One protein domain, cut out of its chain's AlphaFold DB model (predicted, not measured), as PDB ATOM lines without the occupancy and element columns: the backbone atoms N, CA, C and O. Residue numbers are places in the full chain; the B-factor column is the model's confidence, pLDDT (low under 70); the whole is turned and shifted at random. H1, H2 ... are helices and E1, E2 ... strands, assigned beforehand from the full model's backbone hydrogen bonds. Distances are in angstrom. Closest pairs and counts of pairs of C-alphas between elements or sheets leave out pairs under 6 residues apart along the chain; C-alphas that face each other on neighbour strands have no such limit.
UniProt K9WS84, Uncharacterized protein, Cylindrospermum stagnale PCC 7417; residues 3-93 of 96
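What this domain is: This is residues 3 to 93 of the 96 residues of an uncharacterized protein of Cylindrospermum stagnale PCC 7417 (UniProt K9WS84). A long, lone helix, H1, sticks out like a handle from a small head, in which a strongly twisted sheet of four strands has the short helix H2 near the end where E1 begins and E4 ends. The longest strand, E4, runs through the sheet, with E1 and E2 on one side and E3 on the other. The printed part has 91 residues with two named helices and four named strands, H1 and H2 coming first along the chain and E1 to E4 after them; its class is mixed, helices and strands, and the sheet is branched, with E4 the antiparallel neighbour of E1 and of E3 and the parallel neighbour of E2. The whole is extended, with a radius of gyration of the C-alphas of 21.4 A, and spans 71 by 35 by 16 A, the arm with H1 making the length.

How they stand to each other: Residues 3 to 28 stand free, of which 3 to 22 belong to H1, and H1 is not on the sheet. H2, residues 34 to 41, is on the sheet at a height of 9.5 A, only just over E1, residues 45 to 51, and E4, residues 83 to 92, with 3 of its C-alphas falling on each. The closest C-alphas of H2 and E1 are those of Leu 39 and Ile 45, 6.6 A apart. On the local plane H2 stands at 40 degrees to E1, slantwise to the strands. E1 and E4 are antiparallel at 165 degrees, with N 49 and O 89 within hydrogen-bond range at 2.8 A. E2, residues 56 to 58, is parallel to E4 at 38 degrees, with N 57 and O 83 at 2.9 A. E3, residues 67 to 73, and E4 form a hairpin, antiparallel at 146 degrees, with N 70 and O 88 at 2.9 A. The pairing is staggered: E4 pairs with E2 over residues 83 to 85, with E3 over 86 to 91 and with E1 over 87 to 92. In H1 every O i to N i+4 pair is within hydrogen-bond range, in H2 3 of 4.

Where its parts are: H1 begins at C-alpha 3 (128.444, 215.010, 146.568) and is 29.2 A long to C-alpha 22 (102.768, 211.146, 159.897). H2 is 10.8 A long, E1 16.5 A, E2 6.6 A and E3 17.3 A. E4 is 28.7 A long and ends at C-alpha 92 (69.561, 203.918, 175.349).

The domain as a whole: The C-alphas farthest apart, those of Ser 3 and Lys 65, are 71.2 A apart. Without the free stretch, 65 residues span 36 by 26 by 16 A. The printed part has no cut, and the link from H1 to H2, 11 residues, is long. The mean pLDDT of the printed part is 80.5; residues 3 to 4, 18 to 35 and 65 are under 70.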
ATOM      1  N   SER A   3     129.546 215.975 146.736       61.81
ATOM      2  CA  SER A   3     128.444 215.010 146.568       61.81
ATOM      3  C   SER A   3     128.004 214.324 147.869       61.81
ATOM      4  O   SER A   3     126.838 213.977 148.017       61.81
ATOM      5  N   LYS A   4     128.910 214.180 148.849       65.56
ATOM      6  CA  LYS A   4     128.588 213.605 150.170       65.56
ATOM      7  C   LYS A   4     127.695 214.536 150.998       65.56
ATOM      8  O   LYS A   4     126.803 214.058 151.686       65.56
ATOM      9  N   LYS A   5     127.895 215.857 150.894       72.81
ATOM     10  CA  LYS A   5     127.058 216.860 151.575       72.81
ATOM     11  C   LYS A   5     125.658 216.904 150.965       72.81
ATOM     12  O   LYS A   5     124.682 216.918 151.702       72.81
ATOM     13  N   LEU A   6     125.566 216.834 149.635       75.75
ATOM     14  CA  LEU A   6     124.286 216.801 148.921       75.75
ATOM     15  C   LEU A   6     123.459 215.549 149.262       75.75
ATOM     16  O   LEU A   6     122.256 215.653 149.481       75.75
ATOM     17  N   PHE A   7     124.106 214.385 149.381       79.25
ATOM     18  CA  PHE A   7     123.438 213.139 149.772       79.25
ATOM     19  C   PHE A   7     122.913 213.184 151.213       79.25
ATOM     20  O   PHE A   7     121.777 212.793 151.468       79.25
ATOM     21  N   VAL A   8     123.699 213.727 152.149       80.25
ATOM     22  CA  VAL A   8     123.267 213.913 153.544       80.25
ATOM     23  C   VAL A   8     122.090 214.887 153.630       80.25
ATOM     24  O   VAL A   8     121.122 214.604 154.326       80.25
ATOM     25  N   ILE A   9     122.119 215.990 152.878       81.31
ATOM     26  CA  ILE A   9     121.011 216.957 152.832       81.31
ATOM     27  C   ILE A   9     119.734 216.303 152.280       81.31
ATOM     28  O   ILE A   9     118.662 216.486 152.853       81.31
ATOM     29  N   LEU A  10     119.833 215.477 151.234       80.75
ATOM     30  CA  LEU A  10     118.683 214.767 150.663       80.75
ATOM     31  C   LEU A  10     118.073 213.745 151.646       80.75
ATOM     32  O   LEU A  10     116.849 213.639 151.752       80.75
ATOM     33  N   LEU A  11     118.909 213.032 152.408       80.12
ATOM     34  CA  LEU A  11     118.453 212.108 153.456       80.12
ATOM     35  C   LEU A  11     117.760 212.835 154.619       80.12
ATOM     36  O   LEU A  11     116.760 212.351 155.145       80.12
ATOM     37  N   LEU A  12     118.248 214.019 155.001       81.12
ATOM     38  CA  LEU A  12     117.621 214.825 156.050       81.12
ATOM     39  C   LEU A  12     116.274 215.409 155.599       81.12
ATOM     40  O   LEU A  12     115.313 215.369 156.363       81.12
ATOM     41  N   ILE A  13     116.174 215.881 154.351       84.31
ATOM     42  CA  ILE A  13     114.923 216.422 153.794       84.31
ATOM     43  C   ILE A  13     113.857 215.327 153.685       84.31
ATOM     44  O   ILE A  13     112.719 215.538 154.091       84.31
ATOM     45  N   THR A  14     114.212 214.140 153.188       79.25
ATOM     46  CA  THR A  14     113.262 213.020 153.074       79.25
ATOM     47  C   THR A  14     112.782 212.527 154.440       79.25
ATOM     48  O   THR A  14     111.582 212.338 154.619       79.25
ATOM     49  N   SER A  15     113.673 212.411 155.430       77.19
ATOM     50  CA  SER A  15     113.303 212.078 156.816       77.19
ATOM     51  C   SER A  15     112.343 213.110 157.427       77.19
ATOM     52  O   SER A  15     111.315 212.750 158.004       77.19
ATOM     53  N   PHE A  16     112.618 214.403 157.229       76.94
ATOM     54  CA  PHE A  16     111.769 215.483 157.733       76.94
ATOM     55  C   PHE A  16     110.381 215.492 157.069       76.94
ATOM     56  O   PHE A  16     109.371 215.657 157.747       76.94
ATOM     57  N   VAL A  17     110.303 215.221 155.760       75.88
ATOM     58  CA  VAL A  17     109.031 215.102 155.026       75.88
ATOM     59  C   VAL A  17     108.209 213.893 155.503       75.88
ATOM     60  O   VAL A  17     106.995 214.010 155.662       75.88
ATOM     61  N   ILE A  18     108.844 212.754 155.804       69.38
ATOM     62  CA  ILE A  18     108.168 211.555 156.338       69.38
ATOM     63  C   ILE A  18     107.557 211.824 157.728       69.38
ATOM     64  O   ILE A  18     106.439 211.379 158.014       69.38
ATOM     65  N   LEU A  19     108.249 212.593 158.576       66.12
ATOM     66  CA  LEU A  19     107.729 213.011 159.884       66.12
ATOM     67  C   LEU A  19     106.505 213.931 159.747       66.12
ATOM     68  O   LEU A  19     105.520 213.727 160.454       66.12
ATOM     69  N   ILE A  20     106.520 214.872 158.796       68.62
ATOM     70  CA  ILE A  20     105.396 215.792 158.546       68.62
ATOM     71  C   ILE A  20     104.143 215.043 158.061       68.62
ATOM     72  O   ILE A  20     103.030 215.359 158.483       68.62
ATOM     73  N   ILE A  21     104.289 214.031 157.200       64.25
ATOM     74  CA  ILE A  21     103.137 213.262 156.690       64.25
ATOM     75  C   ILE A  21     102.476 212.445 157.814       64.25
ATOM     76  O   ILE A  21     101.253 212.302 157.840       64.25
ATOM     77  N   SER A  22     103.263 211.960 158.777       61.66
ATOM     78  CA  SER A  22     102.768 211.146 159.897       61.66
ATOM     79  C   SER A  22     101.917 211.946 160.895       61.66
ATOM     80  O   SER A  22     101.021 211.385 161.521       61.66
ATOM     81  N   SER A  23     102.151 213.258 161.019       61.47
ATOM     82  CA  SER A  23     101.372 214.159 161.885       61.47
ATOM     83  C   SER A  23     100.008 214.575 161.319       61.47
ATOM     84  O   SER A  23      99.198 215.145 162.048       61.47
ATOM     85  N   SER A  24      99.732 214.287 160.044       60.88
ATOM     86  CA  SER A  24      98.519 214.741 159.347       60.88
ATOM     87  C   SER A  24      97.413 213.693 159.284       60.88
ATOM     88  O   SER A  24      96.366 213.960 158.698       60.88
ATOM     89  N   ILE A  25      97.627 212.494 159.835       64.50
ATOM     90  CA  ILE A  25      96.564 211.494 159.928       64.50
ATOM     91  C   ILE A  25      95.704 211.907 161.129       64.50
ATOM     92  O   ILE A  25      96.161 211.750 162.265       64.50
ATOM     93  N   PRO A  26      94.490 212.458 160.929       62.94
ATOM     94  CA  PRO A  26      93.588 212.665 162.052       62.94
ATOM     95  C   PRO A  26      93.386 211.313 162.751       62.94
ATOM     96  O   PRO A  26      93.397 210.279 162.070       62.94
ATOM     97  N   PRO A  27      93.186 211.271 164.083       62.22
ATOM     98  CA  PRO A  27      92.757 210.032 164.710       62.22
ATOM     99  C   PRO A  27      91.553 209.523 163.917       62.22
ATOM    100  O   PRO A  27      90.659 210.310 163.593       62.22
ATOM    101  N   VAL A  28      91.550 208.231 163.564       52.19
ATOM    102  CA  VAL A  28      90.350 207.514 163.109       52.19
ATOM    103  C   VAL A  28      89.377 207.561 164.280       52.19
ATOM    104  O   VAL A  28      89.230 206.630 165.063       52.19
ATOM    105  N   ASN A  29      88.765 208.720 164.464       54.31
ATOM    106  CA  ASN A  29      87.586 208.860 165.252       54.31
ATOM    107  C   ASN A  29      86.546 208.201 164.357       54.31
ATOM    108  O   ASN A  29      86.231 208.669 163.269       54.31
ATOM    109  N   ALA A  30      86.080 207.026 164.741       54.19
ATOM    110  CA  ALA A  30      84.769 206.621 164.292       54.19
ATOM    111  C   ALA A  30      83.831 207.624 164.969       54.19
ATOM    112  O   ALA A  30      83.438 207.378 166.104       54.19
ATOM    113  N   GLN A  31      83.615 208.802 164.361       48.94
ATOM    114  CA  GLN A  31      82.809 209.867 164.956       48.94
ATOM    115  C   GLN A  31      81.471 209.262 165.387       48.94
ATOM    116  O   GLN A  31      80.631 208.912 164.556       48.94
ATOM    117  N   ILE A  32      81.303 209.111 166.700       62.47
ATOM    118  CA  ILE A  32      80.025 208.773 167.307       62.47
ATOM    119  C   ILE A  32      79.091 209.943 166.968       62.47
ATOM    120  O   ILE A  32      79.516 211.099 167.084       62.47
ATOM    121  N   PRO A  33      77.854 209.687 166.511       65.44
ATOM    122  CA  PRO A  33      76.900 210.754 166.245       65.44
ATOM    123  C   PRO A  33      76.772 211.701 167.458       65.44
ATOM    124  O   PRO A  33      76.773 211.236 168.602       65.44
ATOM    125  N   PRO A  34      76.708 213.029 167.263       67.00
ATOM    126  CA  PRO A  34      76.738 213.992 168.369       67.00
ATOM    127  C   PRO A  34      75.526 213.864 169.307       67.00
ATOM    128  O   PRO A  34      75.637 214.110 170.505       67.00
ATOM    129  N   ASP A  35      74.376 213.436 168.788       69.12
ATOM    130  CA  ASP A  35      73.189 213.073 169.563       69.12
ATOM    131  C   ASP A  35      73.467 211.898 170.504       69.12
ATOM    132  O   ASP A  35      73.047 211.911 171.660       69.12
ATOM    133  N   VAL A  36      74.248 210.928 170.040       70.56
ATOM    134  CA  VAL A  36      74.630 209.753 170.809       70.56
ATOM    135  C   VAL A  36      75.626 210.112 171.913       70.56
ATOM    136  O   VAL A  36      75.463 209.636 173.035       70.56
ATOM    137  N   GLN A  37      76.597 210.995 171.651       75.38
ATOM    138  CA  GLN A  37      77.553 211.447 172.672       75.38
ATOM    139  C   GLN A  37      76.843 212.076 173.881       75.38
ATOM    140  O   GLN A  37      77.132 211.722 175.021       75.38
ATOM    141  N   ARG A  38      75.825 212.913 173.643       76.50
ATOM    142  CA  ARG A  38      75.034 213.532 174.721       76.50
ATOM    143  C   ARG A  38      74.322 212.508 175.599       76.50
ATOM    144  O   ARG A  38      74.104 212.762 176.780       76.50
ATOM    145  N   LEU A  39      73.936 211.366 175.036       76.94
ATOM    146  CA  LEU A  39      73.298 210.291 175.792       76.94
ATOM    147  C   LEU A  39      74.306 209.562 176.681       76.94
ATOM    148  O   LEU A  39      73.945 209.176 177.790       76.94
ATOM    149  N   ILE A  40      75.561 209.431 176.240       73.25
ATOM    150  CA  ILE A  40      76.653 208.925 177.085       73.25
ATOM    151  C   ILE A  40      76.875 209.871 178.263       73.25
ATOM    152  O   ILE A  40      76.867 209.433 179.410       73.25
ATOM    153  N   ASP A  41      77.003 211.168 177.978       76.19
ATOM    154  CA  ASP A  41      77.309 212.194 178.980       76.19
ATOM    155  C   ASP A  41      76.187 212.328 180.026       76.19
ATOM    156  O   ASP A  41      76.436 212.627 181.191       76.19
ATOM    157  N   GLN A  42      74.938 212.064 179.625       81.44
ATOM    158  CA  GLN A  42      73.770 212.024 180.512       81.44
ATOM    159  C   GLN A  42      73.620 210.700 181.279       81.44
ATOM    160  O   GLN A  42      72.643 210.538 182.008       81.44
ATOM    161  N   GLY A  43      74.523 209.731 181.087       75.69
ATOM    162  CA  GLY A  43      74.410 208.401 181.689       75.69
ATOM    163  C   GLY A  43      73.204 207.601 181.180       75.69
ATOM    164  O   GLY A  43      72.732 206.695 181.856       75.69
ATOM    165  N   LYS A  44      72.686 207.922 179.989       83.25
ATOM    166  CA  LYS A  44      71.500 207.289 179.389       83.25
ATOM    167  C   LYS A  44      71.823 206.028 178.588       83.25
ATOM    168  O   LYS A  44      71.024 205.630 177.749       83.25
ATOM    169  N   ILE A  45      72.970 205.391 178.799       84.81
ATOM    170  CA  ILE A  45      73.278 204.090 178.191       84.81
ATOM    171  C   ILE A  45      73.110 203.007 179.249       84.81
ATOM    172  O   ILE A  45      73.826 203.008 180.242       84.81
ATOM    173  N   GLU A  46      72.201 202.061 179.012       83.75
ATOM    174  CA  GLU A  46      71.965 200.937 179.930       83.75
ATOM    175  C   GLU A  46      72.930 199.778 179.677       83.75
ATOM    176  O   GLU A  46      73.478 199.193 180.605       83.75
ATOM    177  N   GLN A  47      73.105 199.405 178.407       87.00
ATOM    178  CA  GLN A  47      73.800 198.177 178.032       87.00
ATOM    179  C   GLN A  47      74.458 198.329 176.667       87.00
ATOM    180  O   GLN A  47      73.821 198.814 175.739       87.00
ATOM    181  N   CYS A  48      75.693 197.849 176.521       89.94
ATOM    182  CA  CYS A  48      76.411 197.778 175.250       89.94
ATOM    183  C   CYS A  48      76.867 196.349 174.956       89.94
ATOM    184  O   CYS A  48      77.355 195.653 175.842       89.94
ATOM    185  N   GLU A  49      76.788 195.930 173.696       92.12
ATOM    186  CA  GLU A  49      77.292 194.631 173.256       92.12
ATOM    187  C   GLU A  49      77.748 194.635 171.792       92.12
ATOM    188  O   GLU A  49      77.215 195.343 170.931       92.12
ATOM    189  N   TRP A  50      78.745 193.802 171.492       93.75
ATOM    190  CA  TRP A  50      79.195 193.566 170.123       93.75
ATOM    191  C   TRP A  50      78.325 192.507 169.451       93.75
ATOM    192  O   TRP A  50      78.257 191.361 169.887       93.75
ATOM    193  N   ARG A  51      77.703 192.874 168.330       94.25
ATOM    194  CA  ARG A  51      76.861 191.996 167.513       94.25
ATOM    195  C   ARG A  51      77.573 191.606 166.219       94.25
ATOM    196  O   ARG A  51      78.165 192.444 165.533       94.25
ATOM    197  N   GLY A  52      77.436 190.336 165.845       92.50
ATOM    198  CA  GLY A  52      78.017 189.735 164.643       92.50
ATOM    199  C   GLY A  52      79.090 188.700 164.976       92.50
ATOM    200  O   GLY A  52      79.951 188.936 165.818       92.50
ATOM    201  N   THR A  53      79.052 187.560 164.289       94.69
ATOM    202  CA  THR A  53      79.888 186.396 164.616       94.69
ATOM    203  C   THR A  53      80.955 186.183 163.549       94.69
ATOM    204  O   THR A  53      80.680 186.245 162.352       94.69
ATOM    205  N   ALA A  54      82.195 185.950 163.980       94.38
ATOM    206  CA  ALA A  54      83.278 185.558 163.084       94.38
ATOM    207  C   ALA A  54      83.047 184.128 162.546       94.38
ATOM    208  O   ALA A  54      82.441 183.320 163.245       94.38
ATOM    209  N   PRO A  55      83.547 183.779 161.347       91.75
ATOM    210  CA  PRO A  55      84.455 184.560 160.501       91.75
ATOM    211  C   PRO A  55      83.766 185.543 159.539       91.75
ATOM    212  O   PRO A  55      84.439 186.428 159.018       91.75
ATOM    213  N   PHE A  56      82.456 185.441 159.313       93.88
ATOM    214  CA  PHE A  56      81.724 186.288 158.362       93.88
ATOM    215  C   PHE A  56      80.822 187.278 159.112       93.88
ATOM    216  O   PHE A  56      79.659 186.992 159.393       93.88
ATOM    217  N   CYS A  57      81.341 188.452 159.470       89.06
ATOM    218  CA  CYS A  57      80.622 189.348 160.370       89.06
ATOM    219  C   CYS A  57      79.663 190.279 159.625       89.06
ATOM    220  O   CYS A  57      80.067 191.154 158.866       89.06
ATOM    221  N   LYS A  58      78.367 190.135 159.902       93.88
ATOM    222  CA  LYS A  58      77.287 191.009 159.415       93.88
ATOM    223  C   LYS A  58      76.624 191.718 160.598       93.88
ATOM    224  O   LYS A  58      75.418 191.604 160.801       93.88
ATOM    225  N   GLY A  59      77.430 192.386 161.423       92.88
ATOM    226  CA  GLY A  59      76.988 193.005 162.669       92.88
ATOM    227  C   GLY A  59      75.907 194.057 162.445       92.88
ATOM    228  O   GLY A  59      76.106 195.034 161.719       92.88
ATOM    229  N   LYS A  60      74.752 193.875 163.082       92.69
ATOM    230  CA  LYS A  60      73.609 194.789 163.021       92.69
ATOM    231  C   LYS A  60      73.022 194.947 164.413       92.69
ATOM    232  O   LYS A  60      72.951 193.974 165.160       92.69
ATOM    233  N   CYS A  61      72.617 196.170 164.724       91.50
ATOM    234  CA  CYS A  61      71.877 196.431 165.944       91.50
ATOM    235  C   CYS A  61      70.407 196.078 165.734       91.50
ATOM    236  O   CYS A  61      69.909 196.239 164.612       91.50
ATOM    237  N   PRO A  62      69.728 195.575 166.777       88.56
ATOM    238  CA  PRO A  62      68.279 195.466 166.765       88.56
ATOM    239  C   PRO A  62      67.668 196.814 166.369       88.56
ATOM    240  O   PRO A  62      68.167 197.859 166.776       88.56
ATOM    241  N   ARG A  63      66.608 196.797 165.556       80.12
ATOM    242  CA  ARG A  63      65.852 198.024 165.233       80.12
ATOM    243  C   ARG A  63      64.837 198.390 166.317       80.12
ATOM    244  O   ARG A  63      64.204 199.434 166.248       80.12
ATOM    245  N   GLU A  64      64.658 197.506 167.285       72.00
ATOM    246  CA  GLU A  64      63.671 197.616 168.348       72.00
ATOM    247  C   GLU A  64      64.250 198.382 169.549       72.00
ATOM    248  O   GLU A  64      65.447 198.311 169.814       72.00
ATOM    249  N   LYS A  65      63.384 199.086 170.292       64.88
ATOM    250  CA  LYS A  65      63.588 199.582 171.672       64.88
ATOM    251  C   LYS A  65      64.965 200.194 171.984       64.88
ATOM    252  O   LYS A  65      65.710 199.675 172.812       64.88
ATOM    253  N   GLY A  66      65.274 201.330 171.360       76.88
ATOM    254  CA  GLY A  66      66.359 202.209 171.817       76.88
ATOM    255  C   GLY A  66      67.777 201.684 171.588       76.88
ATOM    256  O   GLY A  66      68.715 202.251 172.138       76.88
ATOM    257  N   TRP A  67      67.964 200.630 170.790       87.75
ATOM    258  CA  TRP A  67      69.296 200.168 170.405       87.75
ATOM    259  C   TRP A  67      69.841 200.986 169.238       87.75
ATOM    260  O   TRP A  67      69.229 201.058 168.174       87.75
ATOM    261  N   VAL A  68      71.031 201.555 169.410       86.19
ATOM    262  CA  VAL A  68      71.718 202.313 168.357       86.19
ATOM    263  C   VAL A  68      73.125 201.776 168.130       86.19
ATOM    264  O   VAL A  68      73.738 201.172 169.014       86.19
ATOM    265  N   ARG A  69      73.631 201.943 166.904       89.44
ATOM    266  CA  ARG A  69      74.987 201.527 166.532       89.44
ATOM    267  C   ARG A  69      75.972 202.634 166.891       89.44
ATOM    268  O   ARG A  69      75.888 203.716 166.325       89.44
ATOM    269  N   PHE A  70      76.937 202.316 167.745       85.69
ATOM    270  CA  PHE A  70      77.983 203.246 168.183       85.69
ATOM    271  C   PHE A  70      79.274 203.095 167.392       85.69
ATOM    272  O   PHE A  70      79.921 204.077 167.052       85.69
ATOM    273  N   ALA A  71      79.665 201.858 167.094       87.44
ATOM    274  CA  ALA A  71      80.924 201.581 166.418       87.44
ATOM    275  C   ALA A  71      80.812 200.358 165.514       87.44
ATOM    276  O   ALA A  71      79.899 199.535 165.635       87.44
ATOM    277  N   THR A  72      81.784 200.214 164.618       92.25
ATOM    278  CA  THR A  72      82.009 198.966 163.889       92.25
ATOM    279  C   THR A  72      83.455 198.519 164.047       92.25
ATOM    280  O   THR A  72      84.357 199.338 164.192       92.25
ATOM    281  N   SER A  73      83.685 197.209 164.082       91.56
ATOM    282  CA  SER A  73      85.027 196.641 164.231       91.56
ATOM    283  C   SER A  73      85.113 195.291 163.542       91.56
ATOM    284  O   SER A  73      84.189 194.482 163.626       91.56
ATOM    285  N   SER A  74      86.243 195.006 162.898       91.94
ATOM    286  CA  SER A  74      86.522 193.665 162.380       91.94
ATOM    287  C   SER A  74      86.867 192.676 163.495       91.94
ATOM    288  O   SER A  74      86.767 191.480 163.276       91.94
ATOM    289  N   THR A  75      87.210 193.112 164.707       90.38
ATOM    290  CA  THR A  75      87.532 192.195 165.815       90.38
ATOM    291  C   THR A  75      86.418 192.167 166.848       90.38
ATOM    292  O   THR A  75      85.883 191.089 167.082       90.38
ATOM    293  N   GLY A  76      86.008 193.333 167.365       77.06
ATOM    294  CA  GLY A  76      84.879 193.547 168.287       77.06
ATOM    295  C   GLY A  76      84.682 192.470 169.364       77.06
ATOM    296  O   GLY A  76      84.049 191.453 169.097       77.06
ATOM    297  N   GLY A  77      85.199 192.685 170.577       82.56
ATOM    298  CA  GLY A  77      84.946 191.833 171.755       82.56
ATOM    299  C   GLY A  77      85.341 190.347 171.648       82.56
ATOM    300  O   GLY A  77      85.089 189.596 172.582       82.56
ATOM    301  N   GLY A  78      85.929 189.894 170.535       88.38
ATOM    302  CA  GLY A  78      86.205 188.479 170.278       88.38
ATOM    303  C   GLY A  78      87.021 188.239 169.005       88.38
ATOM    304  O   GLY A  78      87.849 189.058 168.618       88.38
ATOM    305  N   LYS A  79      86.815 187.090 168.339       94.38
ATOM    306  CA  LYS A  79      87.607 186.671 167.161       94.38
ATOM    307  C   LYS A  79      87.437 187.613 165.966       94.38
ATOM    308  O   LYS A  79      86.329 188.069 165.693       94.38
ATOM    309  N   LYS A  80      88.503 187.824 165.185       94.81
ATOM    310  CA  LYS A  80      88.495 188.677 163.984       94.81
ATOM    311  C   LYS A  80      87.616 188.124 162.853       94.81
ATOM    312  O   LYS A  80      87.593 186.927 162.582       94.81
ATOM    313  N   CYS A  81      86.901 189.019 162.185       95.56
ATOM    314  CA  CYS A  81      86.135 188.793 160.972       95.56
ATOM    315  C   CYS A  81      87.096 188.650 159.793       95.56
ATOM    316  O   CYS A  81      87.976 189.488 159.595       95.56
ATOM    317  N   ARG A  82      86.908 187.603 158.993       96.50
ATOM    318  CA  ARG A  82      87.584 187.436 157.707       96.50
ATOM    319  C   ARG A  82      86.963 188.338 156.646       96.50
ATOM    320  O   ARG A  82      87.687 188.912 155.845       96.50
ATOM    321  N   THR A  83      85.638 188.488 156.667       94.25
ATOM    322  CA  THR A  83      84.915 189.468 155.847       94.25
ATOM    323  C   THR A  83      83.799 190.134 156.656       94.25
ATOM    324  O   THR A  83      83.247 189.539 157.589       94.25
ATOM    325  N   GLY A  84      83.486 191.386 156.307       93.81
ATOM    326  CA  GLY A  84      82.513 192.222 157.016       93.81
ATOM    327  C   GLY A  84      82.990 192.725 158.388       93.81
ATOM    328  O   GLY A  84      84.174 192.652 158.715       93.81
ATOM    329  N   SER A  85      82.053 193.237 159.193       95.00
ATOM    330  CA  SER A  85      82.325 193.903 160.477       95.00
ATOM    331  C   SER A  85      81.292 193.543 161.542       95.00
ATOM    332  O   SER A  85      80.126 193.268 161.244       95.00
ATOM    333  N   LYS A  86      81.709 193.570 162.807       95.62
ATOM    334  CA  LYS A  86      80.813 193.593 163.969       95.62
ATOM    335  C   LYS A  86      80.309 195.008 164.217       95.62
ATOM    336  O   LYS A  86      80.974 195.974 163.846       95.62
ATOM    337  N   ALA A  87      79.154 195.118 164.860       95.38
ATOM    338  CA  ALA A  87      78.566 196.380 165.286       95.38
ATOM    339  C   ALA A  87      78.523 196.430 166.812       95.38
ATOM    340  O   ALA A  87      78.018 195.493 167.423       95.38
ATOM    341  N   LEU A  88      79.036 197.501 167.412       93.12
ATOM    342  CA  LEU A  88      78.794 197.802 168.816       93.12
ATOM    343  C   LEU A  88      77.422 198.451 168.909       93.12
ATOM    344  O   LEU A  88      77.191 199.509 168.316       93.12
ATOM    345  N   CYS A  89      76.525 197.787 169.613       92.38
ATOM    346  CA  CYS A  89      75.154 198.212 169.796       92.38
ATOM    347  C   CYS A  89      74.966 198.548 171.258       92.38
ATOM    348  O   CYS A  89      75.301 197.717 172.099       92.38
ATOM    349  N   CYS A  90      74.426 199.726 171.554       90.38
ATOM    350  CA  CYS A  90      74.034 200.040 172.917       90.38
ATOM    351  C   CYS A  90      72.578 200.452 173.006       90.38
ATOM    352  O   CYS A  90      72.044 201.096 172.101       90.38
ATOM    353  N   LYS A  91      71.960 200.052 174.111       88.81
ATOM    354  CA  LYS A  91      70.601 200.379 174.490       88.81
ATOM    355  C   LYS A  91      70.595 201.697 175.246       88.81
ATOM    356  O   LYS A  91      71.279 201.849 176.259       88.81
ATOM    357  N   LEU A  92      69.811 202.629 174.735       84.88
ATOM    358  CA  LEU A  92      69.561 203.918 175.349       84.88
ATOM    359  C   LEU A  92      68.405 203.794 176.351       84.88
ATOM    360  O   LEU A  92      67.380 203.186 176.031       84.88
ATOM    361  N   VAL A  93      68.561 204.397 177.530       78.25
ATOM    362  CA  VAL A  93      67.475 204.646 178.483       78.25
ATOM    363  C   VAL A  93      66.468 205.539 177.766       78.25
ATOM    364  O   VAL A  93      66.761 206.700 177.461       78.25
TER     365      VAL A  93